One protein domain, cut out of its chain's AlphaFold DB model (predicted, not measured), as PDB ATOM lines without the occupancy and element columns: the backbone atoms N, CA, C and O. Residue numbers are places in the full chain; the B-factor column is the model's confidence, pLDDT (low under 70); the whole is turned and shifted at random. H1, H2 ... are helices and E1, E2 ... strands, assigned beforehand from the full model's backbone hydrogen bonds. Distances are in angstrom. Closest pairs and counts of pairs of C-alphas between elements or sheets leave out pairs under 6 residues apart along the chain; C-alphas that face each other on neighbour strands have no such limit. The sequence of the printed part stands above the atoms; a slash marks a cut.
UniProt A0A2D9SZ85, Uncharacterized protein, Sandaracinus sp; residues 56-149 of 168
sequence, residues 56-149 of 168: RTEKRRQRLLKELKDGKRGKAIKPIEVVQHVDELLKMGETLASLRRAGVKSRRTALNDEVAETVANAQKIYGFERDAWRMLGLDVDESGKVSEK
ATOM      1  N   ARG A  56       3.797  34.768 -48.549       87.25
ATOM      2  CA  ARG A  56       5.155  34.617 -49.097       87.25
ATOM      3  C   ARG A  56       6.215  34.683 -47.999       87.25
ATOM      4  O   ARG A  56       7.134  33.859 -47.980       87.25
ATOM      5  N   THR A  57       6.074  35.628 -47.076       87.62
ATOM      6  CA  THR A  57       6.996  35.814 -45.951       87.62
ATOM      7  C   THR A  57       6.914  34.651 -44.967       87.62
ATOM      8  O   THR A  57       7.947  34.152 -44.530       87.62
ATOM      9  N   GLU A  58       5.717  34.125 -44.704       90.00
ATOM     10  CA  GLU A  58       5.526  32.945 -43.859       90.00
ATOM     11  C   GLU A  58       6.168  31.693 -44.483       90.00
ATOM     12  O   GLU A  58       6.855  30.941 -43.791       90.00
ATOM     13  N   LYS A  59       6.049  31.493 -45.806       93.75
ATOM     14  CA  LYS A  59       6.766  30.409 -46.509       93.75
ATOM     15  C   LYS A  59       8.285  30.560 -46.399       93.75
ATOM     16  O   LYS A  59       8.975  29.578 -46.118       93.75
ATOM     17  N   ARG A  60       8.817  31.775 -46.593       93.38
ATOM     18  CA  ARG A  60      10.257  32.060 -46.430       93.38
ATOM     19  C   ARG A  60      10.710  31.746 -45.008       93.38
ATOM     20  O   ARG A  60      11.673  31.010 -44.828       93.38
ATOM     21  N   ARG A  61       9.980  32.237 -44.011       93.81
ATOM     22  CA  ARG A  61      10.221  31.988 -42.587       93.81
ATOM     23  C   ARG A  61      10.267  30.493 -42.268       93.81
ATOM     24  O   ARG A  61      11.196  30.029 -41.611       93.81
ATOM     25  N   GLN A  62       9.285  29.727 -42.741       94.06
ATOM     26  CA  GLN A  62       9.243  28.277 -42.533       94.06
ATOM     27  C   GLN A  62      10.431  27.568 -43.185       94.06
ATOM     28  O   GLN A  62      11.015  26.678 -42.567       94.06
ATOM     29  N   ARG A  63      10.830  27.991 -44.393       95.56
ATOM     30  CA  ARG A  63      12.024  27.469 -45.069       95.56
ATOM     31  C   ARG A  63      13.291  27.728 -44.251       95.56
ATOM     32  O   ARG A  63      14.005  26.774 -43.971       95.56
ATOM     33  N   LEU A  64      13.520  28.966 -43.809       95.12
ATOM     34  CA  LEU A  64      14.696  29.329 -43.002       95.12
ATOM     35  C   LEU A  64      14.756  28.526 -41.697       95.12
ATOM     36  O   LEU A  64      15.805  28.012 -41.320       95.12
ATOM     37  N   LEU A  65      13.615  28.360 -41.021       94.69
ATOM     38  CA  LEU A  65      13.527  27.538 -39.812       94.69
ATOM     39  C   LEU A  65      13.827  26.064 -40.069       94.69
ATOM     40  O   LEU A  65      14.404  25.412 -39.202       94.69
ATOM     41  N   LYS A  66      13.406  25.531 -41.216       94.75
ATOM     42  CA  LYS A  66      13.710  24.155 -41.611       94.75
ATOM     43  C   LYS A  66      15.201  23.996 -41.898       94.75
ATOM     44  O   LYS A  66      15.827  23.099 -41.349       94.75
ATOM     45  N   GLU A  67      15.782  24.910 -42.669       95.38
ATOM     46  CA  GLU A  67      17.212  24.904 -43.009       95.38
ATOM     47  C   GLU A  67      18.104  25.040 -41.766       95.38
ATOM     48  O   GLU A  67      19.126  24.368 -41.656       95.38
ATOM     49  N   LEU A  68      17.688  25.837 -40.777       94.25
ATOM     50  CA  LEU A  68      18.388  25.963 -39.497       94.25
ATOM     51  C   LEU A  68      18.334  24.697 -38.625       94.25
ATOM     52  O   LEU A  68      19.197  24.518 -37.766       94.25
ATOM     53  N   LYS A  69      17.321  23.839 -38.795       92.38
ATOM     54  CA  LYS A  69      17.180  22.590 -38.028       92.38
ATOM     55  C   LYS A  69      17.841  21.412 -38.720       92.38
ATOM     56  O   LYS A  69      18.634  20.707 -38.101       92.38
ATOM     57  N   ASP A  70      17.494  21.225 -39.985       91.56
ATOM     58  CA  ASP A  70      17.798  20.015 -40.745       91.56
ATOM     59  C   ASP A  70      19.019  20.212 -41.654       91.56
ATOM     60  O   ASP A  70      19.539  19.260 -42.234       91.56
ATOM     61  N   GLY A  71      19.498  21.450 -41.778       90.69
ATOM     62  CA  GLY A  71      20.530  21.816 -42.729       90.69
ATOM     63  C   GLY A  71      19.976  22.098 -44.125       90.69
ATOM     64  O   GLY A  71      18.770  22.094 -44.384       90.69
ATOM     65  N   LYS A  72      20.887  22.369 -45.056       90.88
ATOM     66  CA  LYS A  72      20.580  22.784 -46.425       90.88
ATOM     67  C   LYS A  72      21.099  21.731 -47.393       90.88
ATOM     68  O   LYS A  72      22.274  21.376 -47.361       90.88
ATOM     69  N   ARG A  73      20.219  21.227 -48.267       88.62
ATOM     70  CA  ARG A  73      20.547  20.191 -49.272       88.62
ATOM     71  C   ARG A  73      21.205  18.938 -48.662       88.62
ATOM     72  O   ARG A  73      22.188  18.433 -49.194       88.62
ATOM     73  N   GLY A  74      20.700  18.476 -47.516       88.12
ATOM     74  CA  GLY A  74      21.218  17.287 -46.823       88.12
ATOM     75  C   GLY A  74      22.572  17.479 -46.132       88.12
ATOM     76  O   GLY A  74      23.133  16.516 -45.620       88.12
ATOM     77  N   LYS A  75      23.108  18.705 -46.101       90.19
ATOM     78  CA  LYS A  75      24.345  19.050 -45.393       90.19
ATOM     79  C   LYS A  75      24.040  19.965 -44.217       90.19
ATOM     80  O   LYS A  75      23.118  20.778 -44.278       90.19
ATOM     81  N   ALA A  76      24.856  19.873 -43.170       90.06
ATOM     82  CA  ALA A  76      24.794  20.815 -42.059       90.06
ATOM     83  C   ALA A  76      24.946  22.257 -42.572       90.06
ATOM     84  O   ALA A  76      25.798  22.541 -43.418       90.06
ATOM     85  N   ILE A  77      24.110  23.159 -42.058       93.38
ATOM     86  CA  ILE A  77      24.139  24.573 -42.427       93.38
ATOM     87  C   ILE A  77      25.485  25.209 -42.042       93.38
ATOM     88  O   ILE A  77      26.048  24.930 -40.973       93.38
ATOM     89  N   LYS A  78      26.028  26.052 -42.926       93.81
ATOM     90  CA  LYS A  78      27.311  26.725 -42.680       93.81
ATOM     91  C   LYS A  78      27.164  27.786 -41.579       93.81
ATOM     92  O   LYS A  78      26.099  28.390 -41.479       93.81
ATOM     93  N   PRO A  79      28.216  28.091 -40.792       92.94
ATOM     94  CA  PRO A  79      28.133  29.098 -39.729       92.94
ATOM     95  C   PRO A  79      27.641  30.471 -40.205       92.94
ATOM     96  O   PRO A  79      26.766  31.054 -39.574       92.94
ATOM     97  N   ILE A  80      28.125  30.953 -41.352       92.94
ATOM     98  CA  ILE A  80      27.676  32.234 -41.914       92.94
ATOM     99  C   ILE A  80      26.196  32.206 -42.326       92.94
ATOM    100  O   ILE A  80      25.468  33.163 -42.082       92.94
ATOM    101  N   GLU A  81      25.720  31.083 -42.874       94.06
ATOM    102  CA  GLU A  81      24.308  30.913 -43.231       94.06
ATOM    103  C   GLU A  81      23.421  30.868 -41.979       94.06
ATOM    104  O   GLU A  81      22.311  31.391 -42.005       94.06
ATOM    105  N   VAL A  82      23.912  30.318 -40.858       94.19
ATOM    106  CA  VAL A  82      23.199  30.385 -39.570       94.19
ATOM    107  C   VAL A  82      22.966  31.836 -39.168       94.19
ATOM    108  O   VAL A  82      21.836  32.194 -38.847       94.19
ATOM    109  N   VAL A  83      24.009  32.670 -39.200       94.56
ATOM    110  CA  VAL A  83      23.905  34.086 -38.813       94.56
ATOM    111  C   VAL A  83      22.955  34.825 -39.753       94.56
ATOM    112  O   VAL A  83      22.035  35.478 -39.277       94.56
ATOM    113  N   GLN A  84      23.089  34.632 -41.069       95.38
ATOM    114  CA  GLN A  84      22.201  35.236 -42.068       95.38
ATOM    115  C   GLN A  84      20.732  34.836 -41.873       95.38
ATOM    116  O   GLN A  84      19.846  35.684 -41.879       95.38
ATOM    117  N   HIS A  85      20.442  33.545 -41.691       95.69
ATOM    118  CA  HIS A  85      19.061  33.074 -41.545       95.69
ATOM    119  C   HIS A  85      18.444  33.541 -40.229       95.69
ATOM    120  O   HIS A  85      17.252  33.837 -40.180       95.69
ATOM    121  N   VAL A  86      19.237  33.617 -39.159       94.88
ATOM    122  CA  VAL A  86      18.770  34.134 -37.872       94.88
ATOM    123  C   VAL A  86      18.527  35.638 -37.957       94.88
ATOM    124  O   VAL A  86      17.469  36.070 -37.520       94.88
ATOM    125  N   ASP A  87      19.430  36.410 -38.560       94.81
ATOM    126  CA  ASP A  87      19.257  37.848 -38.806       94.81
ATOM    127  C   ASP A  87      17.962  38.139 -39.582       94.81
ATOM    128  O   ASP A  87      17.138  38.940 -39.143       94.81
ATOM    129  N   GLU A  88      17.707  37.404 -40.669       94.81
ATOM    130  CA  GLU A  88      16.454  37.524 -41.422       94.81
ATOM    131  C   GLU A  88      15.222  37.219 -40.563       94.81
ATOM    132  O   GLU A  88      14.215  37.921 -40.640       94.81
ATOM    133  N   LEU A  89      15.282  36.168 -39.744       93.88
ATOM    134  CA  LEU A  89      14.173  35.793 -38.872       93.88
ATOM    135  C   LEU A  89      13.933  36.848 -37.787       93.88
ATOM    136  O   LEU A  89      12.777  37.182 -37.527       93.88
ATOM    137  N   LEU A  90      14.992  37.396 -37.185       91.94
ATOM    138  CA  LEU A  90      14.900  38.484 -36.209       91.94
ATOM    139  C   LEU A  90      14.264  39.730 -36.842       91.94
ATOM    140  O   LEU A  90      13.322  40.283 -36.277       91.94
ATOM    141  N   LYS A  91      14.668  40.092 -38.067       90.38
ATOM    142  CA  LYS A  91      14.055  41.183 -38.850       90.38
ATOM    143  C   LYS A  91      12.577  40.935 -39.184       90.38
ATOM    144  O   LYS A  91      11.807  41.881 -39.302       90.38
ATOM    145  N   MET A  92      12.146  39.673 -39.286       89.12
ATOM    146  CA  MET A  92      10.727  39.288 -39.421       89.12
ATOM    147  C   MET A  92       9.956  39.276 -38.086       89.12
ATOM    148  O   MET A  92       8.793  38.869 -38.051       89.12
ATOM    149  N   GLY A  93      10.581  39.699 -36.984       86.81
ATOM    150  CA  GLY A  93       9.978  39.739 -35.651       86.81
ATOM    151  C   GLY A  93      10.061  38.417 -34.883       86.81
ATOM    152  O   GLY A  93       9.345  38.231 -33.895       86.81
ATOM    153  N   GLU A  94      10.902  37.470 -35.312       88.69
ATOM    154  CA  GLU A  94      11.239  36.331 -34.460       88.69
ATOM    155  C   GLU A  94      12.112  36.745 -33.285       88.69
ATOM    156  O   GLU A  94      12.835  37.730 -33.310       88.69
ATOM    157  N   THR A  95      12.083  35.918 -32.246       90.31
ATOM    158  CA  THR A  95      12.983  36.052 -31.100       90.31
ATOM    159  C   THR A  95      13.854  34.811 -30.988       90.31
ATOM    160  O   THR A  95      13.408  33.703 -31.296       90.31
ATOM    161  N   LEU A  96      15.066  34.933 -30.439       89.69
ATOM    162  CA  LEU A  96      15.924  33.766 -30.182       89.69
ATOM    163  C   LEU A  96      15.217  32.687 -29.339       89.69
ATOM    164  O   LEU A  96      15.416  31.490 -29.543       89.69
ATOM    165  N   ALA A  97      14.359  33.094 -28.398       87.44
ATOM    166  CA  ALA A  97      13.553  32.173 -27.597       87.44
ATOM    167  C   ALA A  97      12.531  31.399 -28.443       87.44
ATOM    168  O   ALA A  97      12.270  30.224 -28.186       87.44
ATOM    169  N   SER A  98      11.938  32.052 -29.440       87.50
ATOM    170  CA  SER A  98      11.036  31.429 -30.408       87.50
ATOM    171  C   SER A  98      11.776  30.435 -31.312       87.50
ATOM    172  O   SER A  98      11.309  29.309 -31.482       87.50
ATOM    173  N   LEU A  99      12.972  30.789 -31.795       90.88
ATOM    174  CA  LEU A  99      13.813  29.900 -32.606       90.88
ATOM    175  C   LEU A  99      14.214  28.630 -31.841       90.88
ATOM    176  O   LEU A  99      14.075  27.517 -32.352       90.88
ATOM    177  N   ARG A 100      14.636  28.778 -30.579       90.19
ATOM    178  CA  ARG A 100      14.959  27.635 -29.707       90.19
ATOM    179  C   ARG A 100      13.741  26.756 -29.434       90.19
ATOM    180  O   ARG A 100      13.859  25.539 -29.502       90.19
ATOM    181  N   ARG A 101      12.567  27.352 -29.183       88.75
ATOM    182  CA  ARG A 101      11.297  26.611 -29.034       88.75
ATOM    183  C   ARG A 101      10.899  25.874 -30.308       88.75
ATOM    184  O   ARG A 101      10.337  24.792 -30.228       88.75
ATOM    185  N   ALA A 102      11.218  26.431 -31.474       87.31
ATOM    186  CA  ALA A 102      11.030  25.745 -32.742       87.31
ATOM    187  C   ALA A 102      11.995  24.558 -32.921       87.31
ATOM    188  O   ALA A 102      11.780  23.762 -33.826       87.31
ATOM    189  N   GLY A 103      13.025  24.407 -32.085       88.44
ATOM    190  CA  GLY A 103      13.990  23.307 -32.152       88.44
ATOM    191  C   GLY A 103      15.306  23.665 -32.842       88.44
ATOM    192  O   GLY A 103      16.122  22.775 -33.068       88.44
ATOM    193  N   VAL A 104      15.543  24.943 -33.165       90.94
ATOM    194  CA  VAL A 104      16.844  25.379 -33.688       90.94
ATOM    195  C   VAL A 104      17.889  25.275 -32.576       90.94
ATOM    196  O   VAL A 104      17.764  25.906 -31.521       90.94
ATOM    197  N   LYS A 105      18.928  24.471 -32.812       87.81
ATOM    198  CA  LYS A 105      20.017  24.253 -31.855       87.81
ATOM    199  C   LYS A 105      21.075  25.343 -32.002       87.81
ATOM    200  O   LYS A 105      21.427  25.736 -33.108       87.81
ATOM    201  N   SER A 106      21.601  25.815 -30.874       85.69
ATOM    202  CA  SER A 106      22.785  26.676 -30.886       85.69
ATOM    203  C   SER A 106      24.022  25.819 -31.125       85.69
ATOM    204  O   SER A 106      24.210  24.797 -30.462       85.69
ATOM    205  N   ARG A 107      24.860  26.247 -32.067       85.12
ATOM    206  CA  ARG A 107      26.199  25.699 -32.275       85.12
ATOM    207  C   ARG A 107      27.149  26.508 -31.405       85.12
ATOM    208  O   ARG A 107      27.031  27.721 -31.366       85.12
ATOM    209  N   ARG A 108      28.053  25.865 -30.675       84.00
ATOM    210  CA  ARG A 108      29.100  26.586 -29.946       84.00
ATOM    211  C   ARG A 108      30.362  26.582 -30.783       84.00
ATOM    212  O   ARG A 108      30.788  25.519 -31.225       84.00
ATOM    213  N   THR A 109      30.915  27.765 -30.981       85.94
ATOM    214  CA  THR A 109      32.213  27.970 -31.615       85.94
ATOM    215  C   THR A 109      33.177  28.397 -30.519       85.94
ATOM    216  O   THR A 109      32.816  29.258 -29.719       85.94
ATOM    217  N   ALA A 110      34.341  27.754 -30.439       86.81
ATOM    218  CA  ALA A 110      35.404  28.214 -29.554       86.81
ATOM    219  C   ALA A 110      35.952  29.531 -30.104       86.81
ATOM    220  O   ALA A 110      36.175  29.643 -31.312       86.81
ATOM    221  N   LEU A 111      36.125  30.521 -29.238       89.50
ATOM    222  CA  LEU A 111      36.713  31.790 -29.628       89.50
ATOM    223  C   LEU A 111      38.235  31.654 -29.651       89.50
ATOM    224  O   LEU A 111      38.854  31.279 -28.658       89.50
ATOM    225  N   ASN A 112      38.818  31.977 -30.794       91.81
ATOM    226  CA  ASN A 112      40.236  32.258 -30.964       91.81
ATOM    227  C   ASN A 112      40.371  33.623 -31.661       91.81
ATOM    228  O   ASN A 112      39.364  34.192 -32.098       91.81
ATOM    229  N   ASP A 113      41.592  34.140 -31.756       90.25
ATOM    230  CA  ASP A 113      41.836  35.483 -32.294       90.25
ATOM    231  C   ASP A 113      41.372  35.606 -33.756       90.25
ATOM    232  O   ASP A 113      40.644  36.535 -34.100       90.25
ATOM    233  N   GLU A 114      41.648  34.592 -34.581       91.69
ATOM    234  CA  GLU A 114      41.220  34.534 -35.987       91.69
ATOM    235  C   GLU A 114      39.686  34.576 -36.148       91.69
ATOM    236  O   GLU A 114      39.144  35.287 -37.002       91.69
ATOM    237  N   VAL A 115      38.946  33.844 -35.306       91.38
ATOM    238  CA  VAL A 115      37.477  33.861 -35.284       91.38
ATOM    239  C   VAL A 115      36.976  35.222 -34.819       91.38
ATOM    240  O   VAL A 115      36.018  35.732 -35.401       91.38
ATOM    241  N   ALA A 116      37.600  35.821 -33.802       91.56
ATOM    242  CA  ALA A 116      37.229  37.147 -33.313       91.56
ATOM    243  C   ALA A 116      37.367  38.202 -34.422       91.56
ATOM    244  O   ALA A 116      36.420  38.947 -34.680       91.56
ATOM    245  N   GLU A 117      38.502  38.218 -35.121       93.19
ATOM    246  CA  GLU A 117      38.761  39.132 -36.235       93.19
ATOM    247  C   GLU A 117      37.786  38.910 -37.393       93.19
ATOM    248  O   GLU A 117      37.173  39.856 -37.892       93.19
ATOM    249  N   THR A 118      37.574  37.652 -37.784       93.56
ATOM    250  CA  THR A 118      36.653  37.304 -38.873       93.56
ATOM    251  C   THR A 118      35.223  37.735 -38.555       93.56
ATOM    252  O   THR A 118      34.526  38.275 -39.415       93.56
ATOM    253  N   VAL A 119      34.770  37.526 -37.317       93.19
ATOM    254  CA  VAL A 119      33.424  37.906 -36.869       93.19
ATOM    255  C   VAL A 119      33.287  39.422 -36.779       93.19
ATOM    256  O   VAL A 119      32.277  39.954 -37.236       93.19
ATOM    257  N   ALA A 120      34.295  40.132 -36.269       92.25
ATOM    258  CA  ALA A 120      34.298  41.594 -36.242       92.25
ATOM    259  C   ALA A 120      34.242  42.182 -37.663       92.25
ATOM    260  O   ALA A 120      33.466  43.101 -37.930       92.25
ATOM    261  N   ASN A 121      35.004  41.617 -38.603       93.12
ATOM    262  CA  ASN A 121      34.974  42.022 -40.007       93.12
ATOM    263  C   ASN A 121      33.624  41.710 -40.660       93.12
ATOM    264  O   ASN A 121      33.039  42.574 -41.310       93.12
ATOM    265  N   ALA A 122      33.073  40.517 -40.434       91.56
ATOM    266  CA  ALA A 122      31.745  40.161 -40.922       91.56
ATOM    267  C   ALA A 122      30.657  41.082 -40.345       91.56
ATOM    268  O   ALA A 122      29.756  41.490 -41.078       91.56
ATOM    269  N   GLN A 123      30.753  41.456 -39.066       92.25
ATOM    270  CA  GLN A 123      29.837  42.413 -38.449       92.25
ATOM    271  C   GLN A 123      29.909  43.779 -39.136       92.25
ATOM    272  O   GLN A 123      28.865  44.359 -39.423       92.25
ATOM    273  N   LYS A 124      31.116  44.272 -39.442       90.38
ATOM    274  CA  LYS A 124      31.313  45.541 -40.161       90.38
ATOM    275  C   LYS A 124      30.762  45.498 -41.588       90.38
ATOM    276  O   LYS A 124      30.162  46.471 -42.027       90.38
ATOM    277  N   ILE A 125      30.951  44.386 -42.302       93.06
ATOM    278  CA  ILE A 125      30.543  44.242 -43.711       93.06
ATOM    279  C   ILE A 125      29.026  44.082 -43.845       93.06
ATOM    280  O   ILE A 125      28.408  44.724 -44.690       93.06
ATOM    281  N   TYR A 126      28.426  43.195 -43.050       91.00
ATOM    282  CA  TYR A 126      27.029  42.797 -43.236       91.00
ATOM    283  C   TYR A 126      26.055  43.509 -42.297       91.00
ATOM    284  O   TYR A 126      24.860  43.538 -42.589       91.00
ATOM    285  N   GLY A 127      26.531  44.050 -41.171       90.06
ATOM    286  CA  GLY A 127      25.675  44.715 -40.189       90.06
ATOM    287  C   GLY A 127      24.604  43.793 -39.603       90.06
ATOM    288  O   GLY A 127      23.452  44.201 -39.465       90.06
ATOM    289  N   PHE A 128      24.951  42.533 -39.312       92.06
ATOM    290  CA  PHE A 128      23.998  41.578 -38.744       92.06
ATOM    291  C   PHE A 128      23.486  42.028 -37.375       92.06
ATOM    292  O   PHE A 128      24.204  42.661 -36.594       92.06
ATOM    293  N   GLU A 129      22.261  41.622 -37.048       90.00
ATOM    294  CA  GLU A 129      21.744  41.719 -35.691       90.00
ATOM    295  C   GLU A 129      22.691  41.023 -34.707       90.00
ATOM    296  O   GLU A 129      23.036  39.848 -34.867       90.00
ATOM    297  N   ARG A 130      23.085  41.731 -33.642       90.88
ATOM    298  CA  ARG A 130      24.025  41.218 -32.623       90.88
ATOM    299  C   ARG A 130      23.545  39.894 -32.021       90.88
ATOM    300  O   ARG A 130      24.329  38.981 -31.762       90.88
ATOM    301  N   ASP A 131      22.230  39.759 -31.874       90.12
ATOM    302  CA  ASP A 131      21.582  38.554 -31.368       90.12
ATOM    303  C   ASP A 131      21.756  37.328 -32.286       90.12
ATOM    304  O   ASP A 131      21.700  36.193 -31.801       90.12
ATOM    305  N   ALA A 132      22.028  37.509 -33.582       92.69
ATOM    306  CA  ALA A 132      22.254  36.401 -34.508       92.69
ATOM    307  C   ALA A 132      23.533  35.615 -34.174       92.69
ATOM    308  O   ALA A 132      23.521  34.378 -34.171       92.69
ATOM    309  N   TRP A 133      24.602  36.305 -33.767       93.94
ATOM    310  CA  TRP A 133      25.869  35.689 -33.347       93.94
ATOM    311  C   TRP A 133      25.721  34.778 -32.127       93.94
ATOM    312  O   TRP A 133      26.432  33.778 -31.984       93.94
ATOM    313  N   ARG A 134      24.702  35.026 -31.298       92.06
ATOM    314  CA  ARG A 134      24.414  34.223 -30.100       92.06
ATOM    315  C   ARG A 134      23.992  32.802 -30.424       92.06
ATOM    316  O   ARG A 134      24.071  31.940 -29.546       92.06
ATOM    317  N   MET A 135      23.553  32.535 -31.653       92.06
ATOM    318  CA  MET A 135      23.285  31.173 -32.114       92.06
ATOM    319  C   MET A 135      24.564  30.368 -32.343       92.06
ATOM    320  O   MET A 135      24.516  29.145 -32.191       92.06
ATOM    321  N   LEU A 136      25.691  31.043 -32.591       92.06
ATOM    322  CA  LEU A 136      27.036  30.463 -32.670       92.06
ATOM    323  C   LEU A 136      27.789  30.465 -31.324       92.06
ATOM    324  O   LEU A 136      28.940  30.029 -31.254       92.06
ATOM    325  N   GLY A 137      27.137  30.920 -30.248       90.69
ATOM    326  CA  GLY A 137      27.744  31.034 -28.921       90.69
ATOM    327  C   GLY A 137      28.644  32.260 -28.751       90.69
ATOM    328  O   GLY A 137      29.316  32.363 -27.728       90.69
ATOM    329  N   LEU A 138      28.617  33.178 -29.714       91.38
ATOM    330  CA  LEU A 138      29.397  34.408 -29.722       91.38
ATOM    331  C   LEU A 138      28.510  35.590 -29.326       91.38
ATOM    332  O   LEU A 138      27.295  35.564 -29.539       91.38
ATOM    333  N   ASP A 139      29.105  36.609 -28.727       91.31
ATOM    334  CA  ASP A 139      28.457  37.881 -28.432       91.31
ATOM    335  C   ASP A 139      29.292  39.010 -29.026       91.31
ATOM    336  O   ASP A 139      30.517  39.001 -28.895       91.31
ATOM    337  N   VAL A 140      28.626  39.947 -29.693       90.75
ATOM    338  CA  VAL A 140      29.260  41.099 -30.337       90.75
ATOM    339  C   VAL A 140      28.679  42.358 -29.712       90.75
ATOM    340  O   VAL A 140      27.455  42.512 -29.668       90.75
ATOM    341  N   ASP A 141      29.538  43.225 -29.185       89.12
ATOM    342  CA  ASP A 141      29.118  44.486 -28.574       89.12
ATOM    343  C   ASP A 141      28.951  45.619 -29.607       89.12
ATOM    344  O   ASP A 141      29.051  45.413 -30.816       89.12
ATOM    345  N   GLU A 142      28.629  46.823 -29.133       82.88
ATOM    346  CA  GLU A 142      28.424  48.012 -29.985       82.88
ATOM    347  C   GLU A 142      29.710  48.491 -30.646       82.88
ATOM    348  O   GLU A 142      29.674  49.066 -31.730       82.88
ATOM    349  N   SER A 143      30.846  48.208 -30.017       80.62
ATOM    350  CA  SER A 143      32.175  48.521 -30.532       80.62
ATOM    351  C   SER A 143      32.679  47.470 -31.529       80.62
ATOM    352  O   SER A 143      33.751  47.639 -32.107       80.62
ATOM    353  N   GLY A 144      31.923  46.387 -31.750       80.12
ATOM    354  CA  GLY A 144      32.298  45.281 -32.629       80.12
ATOM    355  C   GLY A 144      33.267  44.281 -31.994       80.12
ATOM    356  O   GLY A 144      33.806  43.428 -32.699       80.12
ATOM    357  N   LYS A 145      33.493  44.354 -30.678       87.12
ATOM    358  CA  LYS A 145      34.312  43.389 -29.945       87.12
ATOM    359  C   LYS A 145      33.546  42.084 -29.782       87.12
ATOM    360  O   LYS A 145      32.374  42.067 -29.402       87.12
ATOM    361  N   VAL A 146      34.240  40.978 -30.033       89.06
ATOM    362  CA  VAL A 146      33.681  39.627 -29.978       89.06
ATOM    363  C   VAL A 146      34.082  38.959 -28.669       89.06
ATOM    364  O   VAL A 146      35.239  39.002 -28.259       89.06
ATOM    365  N   SER A 147      33.121  38.331 -27.999       88.31
ATOM    366  CA  SER A 147      33.348  37.578 -26.768       88.31
ATOM    367  C   SER A 147      32.570  36.266 -26.765       88.31
ATOM    368  O   SER A 147      31.561  36.110 -27.455       88.31
ATOM    369  N   GLU A 148      33.032  35.293 -25.981       83.44
ATOM    370  CA  GLU A 148      32.262  34.072 -25.773       83.44
ATOM    371  C   GLU A 148      31.070  34.330 -24.862       83.44
ATOM    372  O   GLU A 148      31.182  34.918 -23.780       83.44
ATOM    373  N   LYS A 149      29.919  33.769 -25.236       73.31
ATOM    374  CA  LYS A 149      28.745  33.799 -24.376       73.31
ATOM    375  C   LYS A 149      28.939  32.876 -23.169       73.31
ATOM    376  O   LYS A 149      28.562  31.696 -23.190       73.31
TER     377      LYS A 149
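This is residues 56 to 149 of the 168 residues of an uncharacterized protein of Sandaracinus sp (UniProt A0A2D9SZ85). Helices H2 and H5 pack on each other in the middle of the domain, H1 folds against H2 as a helical hairpin and makes one end, and at the other end the small strand hairpin E1 and E2 packs on H5 through E1, with helix H4 over the two strands. H3 lies near H1, H2 and H5, and the long link, residues 102 to 112, runs from H3 to the H4 end. The printed part has 94 residues, with five named helices and then two named strands in the order H1 H2 H3 H4 H5 E1 E2, the strands antiparallel; the class is mostly helix. It is compact, with a radius of gyration of the C-alphas of 13.0 A and spans of 37 by 26 by 22 A.

E1 is residues 138 to 140 and E2 residues 146 to 148, its last C-alpha at (32.262, 34.072, -25.773). H5 is residues 130 to 136, H4 residues 113 to 126, 19.8 A, and H3 residues 96 to 101. H2 is residues 79 to 91, 18.6 A, and H1 residues 56 to 70, 21.0 A, from C-alpha 56 at (5.155, 34.617, -49.097).

In the hairpin E1 and E2, N 139 and O 147 are within hydrogen-bond range at 2.8 A. The closest C-alphas of H4 and E2, Ala 116 and Val 146, are 5.5 A apart; those of H5 and E1, Arg 130 and Val 140, 5.7 A. H5 touches H2, closest C-alphas Val 83 and Ala 132 at 5.2 A, opposite ways at a steep tilt of 41 degrees. H1 and H2, a helical hairpin, touch at Leu 64 and His 85, closest C-alphas 5.9 A apart, at a shallow tilt of 34 degrees, only just short of steep. H3 is close to but not clearly touching H2, closest C-alphas Leu 90 and Leu 96 at 7.7 A. H4 is apart from H1 and H2. In H1, H2, H3 and H4 every O i to N i+4 pair is within hydrogen-bond range; in H5 0 of 3 are, but 4 of 4 O i to N i+3 pairs.

The C-alphas farthest apart are those of Arg 56 and Asp 113, 40.4 A. The printed part has no cut, and the link H3 to H4 is long. Mean pLDDT of the printed part is 90.6, and no printed residue is under 70.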